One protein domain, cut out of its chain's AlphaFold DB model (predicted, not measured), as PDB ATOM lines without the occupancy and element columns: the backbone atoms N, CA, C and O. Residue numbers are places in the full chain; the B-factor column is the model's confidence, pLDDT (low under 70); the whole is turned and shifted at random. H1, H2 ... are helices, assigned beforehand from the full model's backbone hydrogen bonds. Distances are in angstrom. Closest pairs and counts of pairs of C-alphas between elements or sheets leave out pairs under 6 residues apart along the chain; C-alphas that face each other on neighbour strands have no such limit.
ATOM      1  N   ALA A  41     -16.760  60.435 -39.139       63.31
ATOM      2  CA  ALA A  41     -18.122  60.491 -38.610       63.31
ATOM      3  C   ALA A  41     -19.030  59.402 -39.212       63.31
ATOM      4  O   ALA A  41     -19.688  58.663 -38.469       63.31
ATOM      5  N   GLN A  42     -19.013  59.233 -40.537       65.62
ATOM      6  CA  GLN A  42     -19.819  58.227 -41.235       65.62
ATOM      7  C   GLN A  42     -19.406  56.798 -40.843       65.62
ATOM      8  O   GLN A  42     -20.253  55.972 -40.495       65.62
ATOM      9  N   LYS A  43     -18.097  56.536 -40.735       72.19
ATOM     10  CA  LYS A  43     -17.553  55.254 -40.258       72.19
ATOM     11  C   LYS A  43     -17.977  54.928 -38.822       72.19
ATOM     12  O   LYS A  43     -18.242  53.763 -38.505       72.19
ATOM     13  N   THR A  44     -18.061  55.922 -37.932       74.88
ATOM     14  CA  THR A  44     -18.597  55.703 -36.577       74.88
ATOM     15  C   THR A  44     -20.094  55.411 -36.559       74.88
ATOM     16  O   THR A  44     -20.526  54.608 -35.728       74.88
ATOM     17  N   ILE A  45     -20.879  56.014 -37.454       74.81
ATOM     18  CA  ILE A  45     -22.320  55.754 -37.569       74.81
ATOM     19  C   ILE A  45     -22.557  54.320 -38.057       74.81
ATOM     20  O   ILE A  45     -23.299  53.582 -37.408       74.81
ATOM     21  N   ASP A  46     -21.839  53.878 -39.091       76.12
ATOM     22  CA  ASP A  46     -21.925  52.505 -39.608       76.12
ATOM     23  C   ASP A  46     -21.527  51.466 -38.555       76.12
ATOM     24  O   ASP A  46     -22.184  50.435 -38.387       76.12
ATOM     25  N   LYS A  47     -20.475  51.755 -37.775       77.69
ATOM     26  CA  LYS A  47     -20.028  50.879 -36.686       77.69
ATOM     27  C   LYS A  47     -21.072  50.773 -35.572       77.69
ATOM     28  O   LYS A  47     -21.271  49.683 -35.038       77.69
ATOM     29  N   ARG A  48     -21.743  51.877 -35.217       81.62
ATOM     30  CA  ARG A  48     -22.827  51.875 -34.219       81.62
ATOM     31  C   ARG A  48     -24.056  51.135 -34.738       81.62
ATOM     32  O   ARG A  48     -24.598  50.317 -34.004       81.62
ATOM     33  N   LEU A  49     -24.451  51.358 -35.990       79.25
ATOM     34  CA  LEU A  49     -25.580  50.664 -36.609       79.25
ATOM     35  C   LEU A  49     -25.349  49.145 -36.649       79.25
ATOM     36  O   LEU A  49     -26.229  48.374 -36.270       79.25
ATOM     37  N   LEU A  50     -24.138  48.714 -37.021       77.38
ATOM     38  CA  LEU A  50     -23.756  47.302 -37.014       77.38
ATOM     39  C   LEU A  50     -23.750  46.724 -35.595       77.38
ATOM     40  O   LEU A  50     -24.227  45.610 -35.386       77.38
ATOM     41  N   LEU A  51     -23.253  47.480 -34.614       83.25
ATOM     42  CA  LEU A  51     -23.242  47.056 -33.216       83.25
ATOM     43  C   LEU A  51     -24.667  46.873 -32.677       83.25
ATOM     44  O   LEU A  51     -24.953  45.820 -32.116       83.25
ATOM     45  N   ILE A  52     -25.574  47.830 -32.917       84.56
ATOM     46  CA  ILE A  52     -26.994  47.700 -32.553       84.56
ATOM     47  C   ILE A  52     -27.613  46.471 -33.231       84.56
ATOM     48  O   ILE A  52     -28.243  45.659 -32.555       84.56
ATOM     49  N   GLY A  53     -27.403  46.295 -34.541       81.38
ATOM     50  CA  GLY A  53     -27.955  45.157 -35.283       81.38
ATOM     51  C   GLY A  53     -27.444  43.809 -34.769       81.38
ATOM     52  O   GLY A  53     -28.220  42.870 -34.608       81.38
ATOM     53  N   THR A  54     -26.156  43.722 -34.435       81.38
ATOM     54  CA  THR A  54     -25.538  42.493 -33.907       81.38
ATOM     55  C   THR A  54     -26.047  42.167 -32.505       81.38
ATOM     56  O   THR A  54     -26.343  41.011 -32.213       81.38
ATOM     57  N   VAL A  55     -26.202  43.179 -31.644       86.44
ATOM     58  CA  VAL A  55     -26.773  43.007 -30.299       86.44
ATOM     59  C   VAL A  55     -28.233  42.567 -30.382       86.44
ATOM     60  O   VAL A  55     -28.628  41.655 -29.659       86.44
ATOM     61  N   LEU A  56     -29.020  43.153 -31.289       84.00
ATOM     62  CA  LEU A  56     -30.418  42.775 -31.495       84.00
ATOM     63  C   LEU A  56     -30.548  41.320 -31.972       84.00
ATOM     64  O   LEU A  56     -31.365  40.575 -31.438       84.00
ATOM     65  N   ILE A  57     -29.710  40.892 -32.923       83.12
ATOM     66  CA  ILE A  57     -29.668  39.492 -33.373       83.12
ATOM     67  C   ILE A  57     -29.276  38.565 -32.225       83.12
ATOM     68  O   ILE A  57     -29.917  37.536 -32.030       83.12
ATOM     69  N   GLY A  58     -28.252  38.932 -31.450       84.00
ATOM     70  CA  GLY A  58     -27.832  38.159 -30.284       84.00
ATOM     71  C   GLY A  58     -28.959  38.008 -29.261       84.00
ATOM     72  O   GLY A  58     -29.207  36.909 -28.777       84.00
ATOM     73  N   PHE A  59     -29.695  39.086 -28.992       86.88
ATOM     74  CA  PHE A  59     -30.835  39.070 -28.079       86.88
ATOM     75  C   PHE A  59     -31.953  38.137 -28.563       86.88
ATOM     76  O   PHE A  59     -32.436  37.306 -27.797       86.88
ATOM     77  N   ILE A  60     -32.318  38.212 -29.845       80.50
ATOM     78  CA  ILE A  60     -33.331  37.326 -30.439       80.50
ATOM     79  C   ILE A  60     -32.863  35.867 -30.415       80.50
ATOM     80  O   ILE A  60     -33.645  34.982 -30.078       80.50
ATOM     81  N   ALA A  61     -31.586  35.604 -30.703       80.25
ATOM     82  CA  ALA A  61     -31.025  34.258 -30.631       80.25
ATOM     83  C   ALA A  61     -31.122  33.675 -29.211       80.25
ATOM     84  O   ALA A  61     -31.513  32.522 -29.053       80.25
ATOM     85  N   VAL A  62     -30.833  34.476 -28.178       86.94
ATOM     86  CA  VAL A  62     -30.973  34.058 -26.773       86.94
ATOM     87  C   VAL A  62     -32.429  33.753 -26.425       86.94
ATOM     88  O   VAL A  62     -32.697  32.702 -25.844       86.94
ATOM     89  N   LEU A  63     -33.369  34.629 -26.802       83.44
ATOM     90  CA  LEU A  63     -34.796  34.398 -26.563       83.44
ATOM     91  C   LEU A  63     -35.272  33.094 -27.210       83.44
ATOM     92  O   LEU A  63     -35.953  32.300 -26.570       83.44
ATOM     93  N   MET A  64     -34.845  32.818 -28.439       78.94
ATOM     94  CA  MET A  64     -35.260  31.594 -29.119       78.94
ATOM     95  C   MET A  64     -34.618  30.323 -28.535       78.94
ATOM     96  O   MET A  64     -35.251  29.268 -28.527       78.94
ATOM     97  N   VAL A  65     -33.394  30.394 -27.993       84.81
ATOM     98  CA  VAL A  65     -32.818  29.274 -27.225       84.81
ATOM     99  C   VAL A  65     -33.611  29.041 -25.935       84.81
ATOM    100  O   VAL A  65     -33.872  27.892 -25.580       84.81
ATOM    101  N   ALA A  66     -34.041  30.106 -25.254       84.88
ATOM    102  CA  ALA A  66     -34.881  29.994 -24.063       84.88
ATOM    103  C   ALA A  66     -36.244  29.343 -24.376       84.88
ATOM    104  O   ALA A  66     -36.684  28.461 -23.634       84.88
ATOM    105  N   ASP A  67     -36.868  29.699 -25.503       83.06
ATOM    106  CA  ASP A  67     -38.101  29.056 -25.977       83.06
ATOM    107  C   ASP A  67     -37.901  27.556 -26.230       83.06
ATOM    108  O   ASP A  67     -38.749  26.733 -25.873       83.06
ATOM    109  N   LEU A  68     -36.758  27.174 -26.813       81.50
ATOM    110  CA  LEU A  68     -36.434  25.773 -27.080       81.50
ATOM    111  C   LEU A  68     -36.270  24.965 -25.786       81.50
ATOM    112  O   LEU A  68     -36.778  23.848 -25.688       81.50
ATOM    113  N   ILE A  69     -35.601  25.539 -24.782       85.50
ATOM    114  CA  ILE A  69     -35.428  24.910 -23.466       85.50
ATOM    115  C   ILE A  69     -36.782  24.747 -22.772       85.50
ATOM    116  O   ILE A  69     -37.078  23.668 -22.262       85.50
ATOM    117  N   THR A  70     -37.613  25.791 -22.780       82.38
ATOM    118  CA  THR A  70     -38.932  25.768 -22.129       82.38
ATOM    119  C   THR A  70     -39.808  24.668 -22.722       82.38
ATOM    120  O   THR A  70     -40.350  23.846 -21.984       82.38
ATOM    121  N   ARG A  71     -39.833  24.557 -24.058       78.75
ATOM    122  CA  ARG A  71     -40.513  23.454 -24.750       78.75
ATOM    123  C   ARG A  71     -39.961  22.097 -24.342       78.75
ATOM    124  O   ARG A  71     -40.729  21.184 -24.077       78.75
ATOM    125  N   TRP A  72     -38.643  21.944 -24.274       79.69
ATOM    126  CA  TRP A  72     -38.050  20.660 -23.909       79.69
ATOM    127  C   TRP A  72     -38.446  20.213 -22.492       79.69
ATOM    128  O   TRP A  72     -38.784  19.046 -22.287       79.69
ATOM    129  N   VAL A  73     -38.491  21.146 -21.537       84.06
ATOM    130  CA  VAL A  73     -38.897  20.881 -20.146       84.06
ATOM    131  C   VAL A  73     -40.383  20.529 -20.040       84.06
ATOM    132  O   VAL A  73     -40.741  19.559 -19.369       84.06
ATOM    133  N   GLU A  74     -41.252  21.281 -20.717       80.56
ATOM    134  CA  GLU A  74     -42.686  20.971 -20.787       80.56
ATOM    135  C   GLU A  74     -42.916  19.575 -21.372       80.56
ATOM    136  O   GLU A  74     -43.764  18.825 -20.877       80.56
ATOM    137  N   TYR A  75     -42.107  19.199 -22.368       75.12
ATOM    138  CA  TYR A  75     -42.216  17.900 -23.007       75.12
ATOM    139  C   TYR A  75     -41.828  16.733 -22.097       75.12
ATOM    140  O   TYR A  75     -42.578  15.761 -21.966       75.12
ATOM    141  N   ASP A  76     -40.702  16.838 -21.398       80.00
ATOM    142  CA  ASP A  76     -40.296  15.830 -20.417       80.00
ATOM    143  C   ASP A  76     -41.348  15.659 -19.301       80.00
ATOM    144  O   ASP A  76     -41.668  14.539 -18.886       80.00
ATOM    145  N   SER A  77     -41.970  16.764 -18.874       80.94
ATOM    146  CA  SER A  77     -43.056  16.738 -17.891       80.94
ATOM    147  C   SER A  77     -44.293  15.991 -18.404       80.94
ATOM    148  O   SER A  77     -44.888  15.204 -17.661       80.94
ATOM    149  N   ALA A  78     -44.680  16.179 -19.668       74.50
ATOM    150  CA  ALA A  78     -45.856  15.507 -20.216       74.50
ATOM    151  C   ALA A  78     -45.628  14.002 -20.467       74.50
ATOM    152  O   ALA A  78     -46.535  13.212 -20.207       74.50
ATOM    153  N   ILE A  79     -44.418  13.572 -20.861       74.62
ATOM    154  CA  ILE A  79     -44.073  12.134 -20.950       74.62
ATOM    155  C   ILE A  79     -44.179  11.480 -19.573       74.62
ATOM    156  O   ILE A  79     -44.790  10.421 -19.419       74.62
ATOM    157  N   LYS A  80     -43.624  12.129 -18.543       80.00
ATOM    158  CA  LYS A  80     -43.702  11.644 -17.160       80.00
ATOM    159  C   LYS A  80     -45.139  11.580 -16.647       80.00
ATOM    160  O   LYS A  80     -45.444  10.704 -15.840       80.00
ATOM    161  N   ALA A  81     -46.013  12.481 -17.090       73.94
ATOM    162  CA  ALA A  81     -47.436  12.442 -16.764       73.94
ATOM    163  C   ALA A  81     -48.163  11.290 -17.480       73.94
ATOM    164  O   ALA A  81     -48.946  10.590 -16.842       73.94
ATOM    165  N   ALA A  82     -47.857  11.043 -18.758       67.62
ATOM    166  CA  ALA A  82     -48.435   9.943 -19.533       67.62
ATOM    167  C   ALA A  82     -48.028   8.561 -18.986       67.62
ATOM    168  O   ALA A  82     -48.856   7.663 -18.895       67.62
ATOM    169  N   LEU A  83     -46.779   8.405 -18.536       71.50
ATOM    170  CA  LEU A  83     -46.278   7.156 -17.943       71.50
ATOM    171  C   LEU A  83     -46.847   6.849 -16.549       71.50
ATOM    172  O   LEU A  83     -46.734   5.719 -16.078       71.50
ATOM    173  N   LYS A  84     -47.426   7.842 -15.863       75.25
ATOM    174  CA  LYS A  84     -48.052   7.664 -14.542       75.25
ATOM    175  C   LYS A  84     -49.518   7.235 -14.623       75.25
ATOM    176  O   LYS A  84     -50.082   6.876 -13.591       75.25
ATOM    177  N   GLN A  85     -50.140   7.286 -15.801       64.81
ATOM    178  CA  GLN A  85     -51.508   6.809 -15.993       64.81
ATOM    179  C   GLN A  85     -51.507   5.286 -16.186       64.81
ATOM    180  O   GLN A  85     -50.671   4.734 -16.900       64.81
ATOM    181  N   VAL A  86     -52.425   4.603 -15.497       59.81
ATOM    182  CA  VAL A  86     -52.683   3.165 -15.643       59.81
ATOM    183  C   VAL A  86     -54.104   3.023 -16.193       59.81
ATOM    184  O   VAL A  86     -55.026   3.516 -15.538       59.81
ATOM    185  N   PRO A  87     -54.315   2.359 -17.346       63.03
ATOM    186  CA  PRO A  87     -53.349   1.587 -18.138       63.03
ATOM    187  C   PRO A  87     -52.316   2.450 -18.886       63.03
ATOM    188  O   PRO A  87     -52.579   3.591 -19.245       63.03
ATOM    189  N   VAL A  88     -51.116   1.892 -19.092       65.50
ATOM    190  CA  VAL A  88     -50.004   2.585 -19.763       65.50
ATOM    191  C   VAL A  88     -50.241   2.592 -21.273       65.50
ATOM    192  O   VAL A  88     -49.998   1.594 -21.962       65.50
ATOM    193  N   ASP A  89     -50.668   3.737 -21.793       65.50
ATOM    194  CA  ASP A  89     -50.892   3.948 -23.222       65.50
ATOM    195  C   ASP A  89     -49.565   4.146 -23.967       65.50
ATOM    196  O   ASP A  89     -49.070   5.256 -24.174       65.50
ATOM    197  N   HIS A  90     -48.979   3.038 -24.420       72.44
ATOM    198  CA  HIS A  90     -47.740   3.034 -25.206       72.44
ATOM    199  C   HIS A  90     -47.876   3.823 -26.525       72.44
ATOM    200  O   HIS A  90     -46.904   4.408 -27.009       72.44
ATOM    201  N   SER A  91     -49.087   3.900 -27.088       70.88
ATOM    202  CA  SER A  91     -49.393   4.720 -28.268       70.88
ATOM    203  C   SER A  91     -49.328   6.223 -27.978       70.88
ATOM    204  O   SER A  91     -48.888   6.983 -28.842       70.88
ATOM    205  N   ALA A  92     -49.683   6.661 -26.763       67.75
ATOM    206  CA  ALA A  92     -49.577   8.059 -26.354       67.75
ATOM    207  C   ALA A  92     -48.114   8.507 -26.263       67.75
ATOM    208  O   ALA A  92     -47.770   9.571 -26.769       67.75
ATOM    209  N   VAL A  93     -47.231   7.662 -25.722       71.69
ATOM    210  CA  VAL A  93     -45.783   7.936 -25.659       71.69
ATOM    211  C   VAL A  93     -45.167   8.039 -27.061       71.69
ATOM    212  O   VAL A  93     -44.350   8.928 -27.327       71.69
ATOM    213  N   LEU A  94     -45.588   7.173 -27.989       77.19
ATOM    214  CA  LEU A  94     -45.106   7.195 -29.372       77.19
ATOM    215  C   LEU A  94     -45.586   8.448 -30.123       77.19
ATOM    216  O   LEU A  94     -44.792   9.123 -30.783       77.19
ATOM    217  N   ALA A  95     -46.872   8.793 -29.988       75.00
ATOM    218  CA  ALA A  95     -47.441  10.009 -30.564       75.00
ATOM    219  C   ALA A  95     -46.756  11.262 -30.004       75.00
ATOM    220  O   ALA A  95     -46.437  12.187 -30.755       75.00
ATOM    221  N   TYR A  96     -46.450  11.259 -28.706       72.38
ATOM    222  CA  TYR A  96     -45.761  12.356 -28.048       72.38
ATOM    223  C   TYR A  96     -44.347  12.560 -28.593       72.38
ATOM    224  O   TYR A  96     -43.998  13.670 -28.992       72.38
ATOM    225  N   THR A  97     -43.575  11.479 -28.721       78.44
ATOM    226  CA  THR A  97     -42.223  11.509 -29.306       78.44
ATOM    227  C   THR A  97     -42.240  12.020 -30.750       78.44
ATOM    228  O   THR A  97     -41.424  12.859 -31.124       78.44
ATOM    229  N   ARG A  98     -43.213  11.585 -31.565       80.06
ATOM    230  CA  ARG A  98     -43.356  12.064 -32.950       80.06
ATOM    231  C   ARG A  98     -43.771  13.536 -33.020       80.06
ATOM    232  O   ARG A  98     -43.303  14.268 -33.889       80.06
ATOM    233  N   SER A  99     -44.639  13.974 -32.109       77.06
ATOM    234  CA  SER A  99     -45.040  15.381 -32.011       77.06
ATOM    235  C   SER A  99     -43.885  16.278 -31.568       77.06
ATOM    236  O   SER A  99     -43.767  17.394 -32.068       77.06
ATOM    237  N   LEU A 100     -43.007  15.772 -30.695       77.19
ATOM    238  CA  LEU A 100     -41.803  16.456 -30.235       77.19
ATOM    239  C   LEU A 100     -40.850  16.694 -31.403       77.19
ATOM    240  O   LEU A 100     -40.425  17.826 -31.614       77.19
ATOM    241  N   ASP A 101     -40.561  15.665 -32.200       78.75
ATOM    242  CA  ASP A 101     -39.661  15.794 -33.351       78.75
ATOM    243  C   ASP A 101     -40.204  16.795 -34.391       78.75
ATOM    244  O   ASP A 101     -39.502  17.704 -34.841       78.75
ATOM    245  N   ALA A 102     -41.510  16.725 -34.678       78.06
ATOM    246  CA  ALA A 102     -42.174  17.683 -35.558       78.06
ATOM    247  C   ALA A 102     -42.140  19.120 -35.002       78.06
ATOM    248  O   ALA A 102     -41.894  20.069 -35.752       78.06
ATOM    249  N   ALA A 103     -42.364  19.295 -33.696       78.81
ATOM    250  CA  ALA A 103     -42.325  20.598 -33.042       78.81
ATOM    251  C   ALA A 103     -40.908  21.186 -33.034       78.81
ATOM    252  O   ALA A 103     -40.736  22.360 -33.376       78.81
ATOM    253  N   ILE A 104     -39.887  20.388 -32.711       79.94
ATOM    254  CA  ILE A 104     -38.485  20.818 -32.727       79.94
ATOM    255  C   ILE A 104     -38.084  21.228 -34.141       79.94
ATOM    256  O   ILE A 104     -37.623  22.351 -34.323       79.94
ATOM    257  N   SER A 105     -38.338  20.385 -35.144       79.69
ATOM    258  CA  SER A 105     -38.019  20.678 -36.548       79.69
ATOM    259  C   SER A 105     -38.696  21.961 -37.049       79.69
ATOM    260  O   SER A 105     -38.066  22.818 -37.675       79.69
ATOM    261  N   LYS A 106     -39.972  22.174 -36.700       80.31
ATOM    262  CA  LYS A 106     -40.694  23.404 -37.056       80.31
ATOM    263  C   LYS A 106     -40.099  24.641 -36.373       80.31
ATOM    264  O   LYS A 106     -40.005  25.703 -36.987       80.31
ATOM    265  N   THR A 107     -39.663  24.499 -35.124       80.44
ATOM    266  CA  THR A 107     -39.057  25.585 -34.337       80.44
ATOM    267  C   THR A 107     -37.669  25.956 -34.852       80.44
ATOM    268  O   THR A 107     -37.384  27.137 -35.029       80.44
ATOM    269  N   THR A 108     -36.815  24.970 -35.135       81.94
ATOM    270  CA  THR A 108     -35.455  25.194 -35.649       81.94
ATOM    271  C   THR A 108     -35.479  25.774 -37.061       81.94
ATOM    272  O   THR A 108     -34.696  26.671 -37.372       81.94
ATOM    273  N   SER A 109     -36.428  25.344 -37.893       82.12
ATOM    274  CA  SER A 109     -36.641  25.917 -39.223       82.12
ATOM    275  C   SER A 109     -37.113  27.380 -39.155       82.12
ATOM    276  O   SER A 109     -36.597  28.238 -39.879       82.12
ATOM    277  N   LEU A 110     -38.023  27.712 -38.225       82.00
ATOM    278  CA  LEU A 110     -38.432  29.103 -37.979       82.00
ATOM    279  C   LEU A 110     -37.266  29.956 -37.474       82.00
ATOM    280  O   LEU A 110     -37.063  31.054 -37.989       82.00
ATOM    281  N   MET A 111     -36.473  29.445 -36.523       80.38
ATOM    282  CA  MET A 111     -35.257  30.116 -36.046       80.38
ATOM    283  C   MET A 111     -34.319  30.472 -37.196       80.38
ATOM    284  O   MET A 111     -33.893  31.620 -37.320       80.38
ATOM    285  N   LEU A 112     -34.004  29.491 -38.044       81.81
ATOM    286  CA  LEU A 112     -33.074  29.687 -39.148       81.81
ATOM    287  C   LEU A 112     -33.611  30.718 -40.146       81.81
ATOM    288  O   LEU A 112     -32.862  31.573 -40.611       81.81
ATOM    289  N   SER A 113     -34.916  30.687 -40.416       80.44
ATOM    290  CA  SER A 113     -35.569  31.645 -41.312       80.44
ATOM    291  C   SER A 113     -35.483  33.074 -40.781       80.44
ATOM    292  O   SER A 113     -35.104  33.978 -41.522       80.44
ATOM    293  N   PHE A 114     -35.760  33.283 -39.489       81.44
ATOM    294  CA  PHE A 114     -35.585  34.593 -38.858       81.44
ATOM    295  C   PHE A 114     -34.135  35.069 -38.944       81.44
ATOM    296  O   PHE A 114     -33.895  36.221 -39.301       81.44
ATOM    297  N   LEU A 115     -33.166  34.187 -38.690       80.62
ATOM    298  CA  LEU A 115     -31.748  34.527 -38.776       80.62
ATOM    299  C   LEU A 115     -31.355  34.968 -40.195       80.62
ATOM    300  O   LEU A 115     -30.688  35.987 -40.355       80.62
ATOM    301  N   VAL A 116     -31.837  34.267 -41.226       83.12
ATOM    302  CA  VAL A 116     -31.630  34.639 -42.636       83.12
ATOM    303  C   VAL A 116     -32.269  35.994 -42.961       83.12
ATOM    304  O   VAL A 116     -31.616  36.831 -43.584       83.12
ATOM    305  N   VAL A 117     -33.499  36.260 -42.502       82.81
ATOM    306  CA  VAL A 117     -34.168  37.560 -42.708       82.81
ATOM    307  C   VAL A 117     -33.387  38.695 -42.044       82.81
ATOM    308  O   VAL A 117     -33.158  39.725 -42.678       82.81
ATOM    309  N   PHE A 118     -32.942  38.521 -40.798       80.44
ATOM    310  CA  PHE A 118     -32.185  39.550 -40.082       80.44
ATOM    311  C   PHE A 118     -30.812  39.807 -40.708       80.44
ATOM    312  O   PHE A 118     -30.430  40.965 -40.886       80.44
ATOM    313  N   VAL A 119     -30.087  38.756 -41.098       82.06
ATOM    314  CA  VAL A 119     -28.814  38.892 -41.825       82.06
ATOM    315  C   VAL A 119     -29.037  39.592 -43.166       82.06
ATOM    316  O   VAL A 119     -28.289  40.509 -43.507       82.06
ATOM    317  N   GLY A 120     -30.100  39.231 -43.891       78.75
ATOM    318  CA  GLY A 120     -30.518  39.904 -45.119       78.75
ATOM    319  C   GLY A 120     -30.809  41.389 -44.903       78.75
ATOM    320  O   GLY A 120     -30.300  42.222 -45.646       78.75
ATOM    321  N   ALA A 121     -31.549  41.743 -43.851       77.94
ATOM    322  CA  ALA A 121     -31.884  43.128 -43.527       77.94
ATOM    323  C   ALA A 121     -30.641  43.966 -43.186       77.94
ATOM    324  O   ALA A 121     -30.488  45.078 -43.698       77.94
ATOM    325  N   ILE A 122     -29.709  43.423 -42.394       77.56
ATOM    326  CA  ILE A 122     -28.419  44.081 -42.125       77.56
ATOM    327  C   ILE A 122     -27.613  44.237 -43.418       77.56
ATOM    328  O   ILE A 122     -27.005  45.284 -43.650       77.56
ATOM    329  N   TYR A 123     -27.627  43.223 -44.286       75.81
ATOM    330  CA  TYR A 123     -26.946  43.288 -45.572       75.81
ATOM    331  C   TYR A 123     -27.552  44.363 -46.488       75.81
ATOM    332  O   TYR A 123     -26.797  45.101 -47.119       75.81
ATOM    333  N   VAL A 124     -28.883  44.508 -46.537       75.75
ATOM    334  CA  VAL A 124     -29.554  45.595 -47.276       75.75
ATOM    335  C   VAL A 124     -29.127  46.954 -46.738       75.75
ATOM    336  O   VAL A 124     -28.725  47.806 -47.524       75.75
ATOM    337  N   LEU A 125     -29.155  47.154 -45.416       73.12
ATOM    338  CA  LEU A 125     -28.746  48.419 -44.797       73.12
ATOM    339  C   LEU A 125     -27.300  48.776 -45.166       73.12
ATOM    340  O   LEU A 125     -27.027  49.896 -45.606       73.12
ATOM    341  N   ARG A 126     -26.385  47.800 -45.119       69.12
ATOM    342  CA  ARG A 126     -24.996  47.993 -45.558       69.12
ATOM    343  C   ARG A 126     -24.903  48.310 -47.052       69.12
ATOM    344  O   ARG A 126     -24.224  49.257 -47.436       69.12
ATOM    345  N   SER A 127     -25.586  47.534 -47.892       63.53
ATOM    346  CA  SER A 127     -25.560  47.701 -49.348       63.53
ATOM    347  C   SER A 127     -26.211  49.006 -49.807       63.53
ATOM    348  O   SER A 127     -25.857  49.496 -50.869       63.53
ATOM    349  N   SER A 128     -27.148  49.566 -49.038       61.81
ATOM    350  CA  SER A 128     -27.771  50.862 -49.336       61.81
ATOM    351  C   SER A 128     -26.843  52.048 -49.056       61.81
ATOM    352  O   SER A 128     -26.997  53.101 -49.665       61.81
ATOM    353  N   THR A 129     -25.847  51.857 -48.183       56.41
ATOM    354  CA  THR A 129     -24.865  52.892 -47.822       56.41
ATOM    355  C   THR A 129     -23.724  52.962 -48.845       56.41
ATOM    356  O   THR A 129     -23.226  54.038 -49.160       56.41
ATOM    357  N   VAL A 130     -23.358  51.825 -49.447       52.75
ATOM    358  CA  VAL A 130     -22.502  51.752 -50.644       52.75
ATOM    359  C   VAL A 130     -23.399  51.768 -51.876       52.75
ATOM    360  O   VAL A 130     -23.708  50.725 -52.446       52.75
ATOM    361  N   GLY A 131     -23.870  52.954 -52.266       47.34
ATOM    362  CA  GLY A 131     -24.631  53.130 -53.499       47.34
ATOM    363  C   GLY A 131     -23.843  52.586 -54.691       47.34
ATOM    364  O   GLY A 131     -22.939  53.248 -55.195       47.34
ATOM    365  N   PHE A 132     -24.169  51.371 -55.140       48.09
ATOM    366  CA  PHE A 132     -23.643  50.794 -56.373       48.09
ATOM    367  C   PHE A 132     -24.258  51.551 -57.556       48.09
ATOM    368  O   PHE A 132     -25.165  51.070 -58.229       48.09
ATOM    369  N   GLY A 152     -29.100  41.636 -50.614       74.56
ATOM    370  CA  GLY A 152     -29.800  41.641 -49.331       74.56
ATOM    371  C   GLY A 152     -31.313  41.503 -49.468       74.56
ATOM    372  O   GLY A 152     -31.933  40.803 -48.674       74.56
ATOM    373  N   LEU A 153     -31.910  42.116 -50.496       77.56
ATOM    374  CA  LEU A 153     -33.340  41.989 -50.770       77.56
ATOM    375  C   LEU A 153     -33.689  40.525 -51.063       77.56
ATOM    376  O   LEU A 153     -34.677  40.021 -50.543       77.56
ATOM    377  N   VAL A 154     -32.841  39.832 -51.832       81.56
ATOM    378  CA  VAL A 154     -32.999  38.401 -52.135       81.56
ATOM    379  C   VAL A 154     -32.928  37.550 -50.863       81.56
ATOM    380  O   VAL A 154     -33.739  36.649 -50.684       81.56
ATOM    381  N   MET A 155     -32.002  37.848 -49.947       81.88
ATOM    382  CA  MET A 155     -31.928  37.162 -48.650       81.88
ATOM    383  C   MET A 155     -33.185  37.379 -47.797       81.88
ATOM    384  O   MET A 155     -33.687  36.429 -47.199       81.88
ATOM    385  N   VAL A 156     -33.730  38.600 -47.771       81.94
ATOM    386  CA  VAL A 156     -34.965  38.905 -47.031       81.94
ATOM    387  C   VAL A 156     -36.164  38.175 -47.636       81.94
ATOM    388  O   VAL A 156     -36.924  37.551 -46.898       81.94
ATOM    389  N   THR A 157     -36.336  38.210 -48.960       83.94
ATOM    390  CA  THR A 157     -37.465  37.539 -49.624       83.94
ATOM    391  C   THR A 157     -37.371  36.024 -49.510       83.94
ATOM    392  O   THR A 157     -38.387  35.380 -49.258       83.94
ATOM    393  N   LEU A 158     -36.168  35.454 -49.621       83.38
ATOM    394  CA  LEU A 158     -35.942  34.026 -49.425       83.38
ATOM    395  C   LEU A 158     -36.239  33.626 -47.977       83.38
ATOM    396  O   LEU A 158     -36.982  32.677 -47.757       83.38
ATOM    397  N   GLY A 159     -35.754  34.384 -46.992       81.00
ATOM    398  CA  GLY A 159     -36.079  34.139 -45.587       81.00
ATOM    399  C   GLY A 159     -37.587  34.200 -45.313       81.00
ATOM    400  O   GLY A 159     -38.132  33.304 -44.669       81.00
ATOM    401  N   LEU A 160     -38.290  35.191 -45.871       83.44
ATOM    402  CA  LEU A 160     -39.744  35.322 -45.727       83.44
ATOM    403  C   LEU A 160     -40.500  34.168 -46.404       83.44
ATOM    404  O   LEU A 160     -41.460  33.645 -45.843       83.44
ATOM    405  N   ALA A 161     -40.049  33.740 -47.585       83.44
ATOM    406  CA  ALA A 161     -40.618  32.599 -48.290       83.44
ATOM    407  C   ALA A 161     -40.486  31.307 -47.471       83.44
ATOM    408  O   ALA A 161     -41.439  30.531 -47.403       83.44
ATOM    409  N   VAL A 162     -39.350  31.100 -46.793       81.19
ATOM    410  CA  VAL A 162     -39.163  29.947 -45.901       81.19
ATOM    411  C   VAL A 162     -40.090  30.043 -44.682       81.19
ATOM    412  O   VAL A 162     -40.745  29.053 -44.362       81.19
ATOM    413  N   VAL A 163     -40.255  31.220 -44.059       84.44
ATOM    414  CA  VAL A 163     -41.241  31.410 -42.971       84.44
ATOM    415  C   VAL A 163     -42.646  31.011 -43.428       84.44
ATOM    416  O   VAL A 163     -43.320  30.231 -42.753       84.44
ATOM    417  N   VAL A 164     -43.083  31.503 -44.589       84.44
ATOM    418  CA  VAL A 164     -44.406  31.185 -45.149       84.44
ATOM    419  C   VAL A 164     -44.534  29.690 -45.438       84.44
ATOM    420  O   VAL A 164     -45.541  29.085 -45.069       84.44
ATOM    421  N   ALA A 165     -43.510  29.069 -46.029       82.12
ATOM    422  CA  ALA A 165     -43.498  27.634 -46.283       82.12
ATOM    423  C   ALA A 165     -43.658  26.826 -44.984       82.12
ATOM    424  O   ALA A 165     -44.464  25.900 -44.938       82.12
ATOM    425  N   ILE A 166     -42.972  27.207 -43.903       81.56
ATOM    426  CA  ILE A 166     -43.085  26.526 -42.605       81.56
ATOM    427  C   ILE A 166     -44.490  26.681 -42.001       81.56
ATOM    428  O   ILE A 166     -45.021  25.733 -41.412       81.56
ATOM    429  N   LEU A 167     -45.109  27.856 -42.136       80.44
ATOM    430  CA  LEU A 167     -46.475  28.088 -41.661       80.44
ATOM    431  C   LEU A 167     -47.501  27.253 -42.435       80.44
ATOM    432  O   LEU A 167     -48.461  26.770 -41.836       80.44
ATOM    433  N   LEU A 168     -47.266  27.036 -43.729       85.12
ATOM    434  CA  LEU A 168     -48.143  26.258 -44.602       85.12
ATOM    435  C   LEU A 168     -48.017  24.742 -44.432       85.12
ATOM    436  O   LEU A 168     -48.901  24.038 -44.905       85.12
ATOM    437  N   VAL A 169     -46.976  24.220 -43.770       78.44
ATOM    438  CA  VAL A 169     -46.847  22.777 -43.506       78.44
ATOM    439  C   VAL A 169     -47.675  22.399 -42.266       78.44
ATOM    440  O   VAL A 169     -47.283  22.733 -41.133       78.44
TER     441      VAL A 169
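Overview. This is residues 41 to 132 and 152 to 169 of the 220 residues of an uncharacterized protein of Granulicella sp. GAS466 (UniProt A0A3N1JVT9). A long helical hairpin of H1 and H2 makes the length, and the shorter H3 packs along H2 on the side away from H1, giving a flat row with H2 in the middle. The loop residues 84 to 89 stick out at one end. The 110 printed residues hold three named helices, H1, H2, H3 in order, and no named strand: all helix. The whole is extended, radius of gyration of the C-alphas 20.2 A, a rod spanning 71 by 26 by 11 A.

Along the chain. H1, residues 41 to 82, measures 62.0 A from C-alpha 41 at (-18.122, 60.491, -38.610). H2, residues 90 to 129, measures 59.3 A. H3, residues 152 to 168, measures 24.4 A to C-alpha 168 at (-48.143, 26.258, -44.602).

Arrangement. H1 and H2, a hairpin, touch at a shallow tilt of 4 degrees, opposite ways; their closest C-alphas, of Ile 79 and Val 93, are 6.5 A apart. H2 and H3 touch at a shallow tilt of 19 degrees, opposite ways; their closest C-alphas, of Val 124 and Gly 152, are 4.5 A apart. H1 and H3 are apart. In H1, H2 and H3 every O i to N i+4 pair is within hydrogen-bond range.

Size, cuts and confidence. The C-alphas farthest apart, of Ala 41 and Pro 87, are 71.6 A apart. Residues 133 to 151 are not printed; C-alphas 132 and 152 are 13.1 A apart across this cut. The link H1 to H2 is short. Sixteen residues have pLDDT under 70, among them 85 to 89 and 126 to 132.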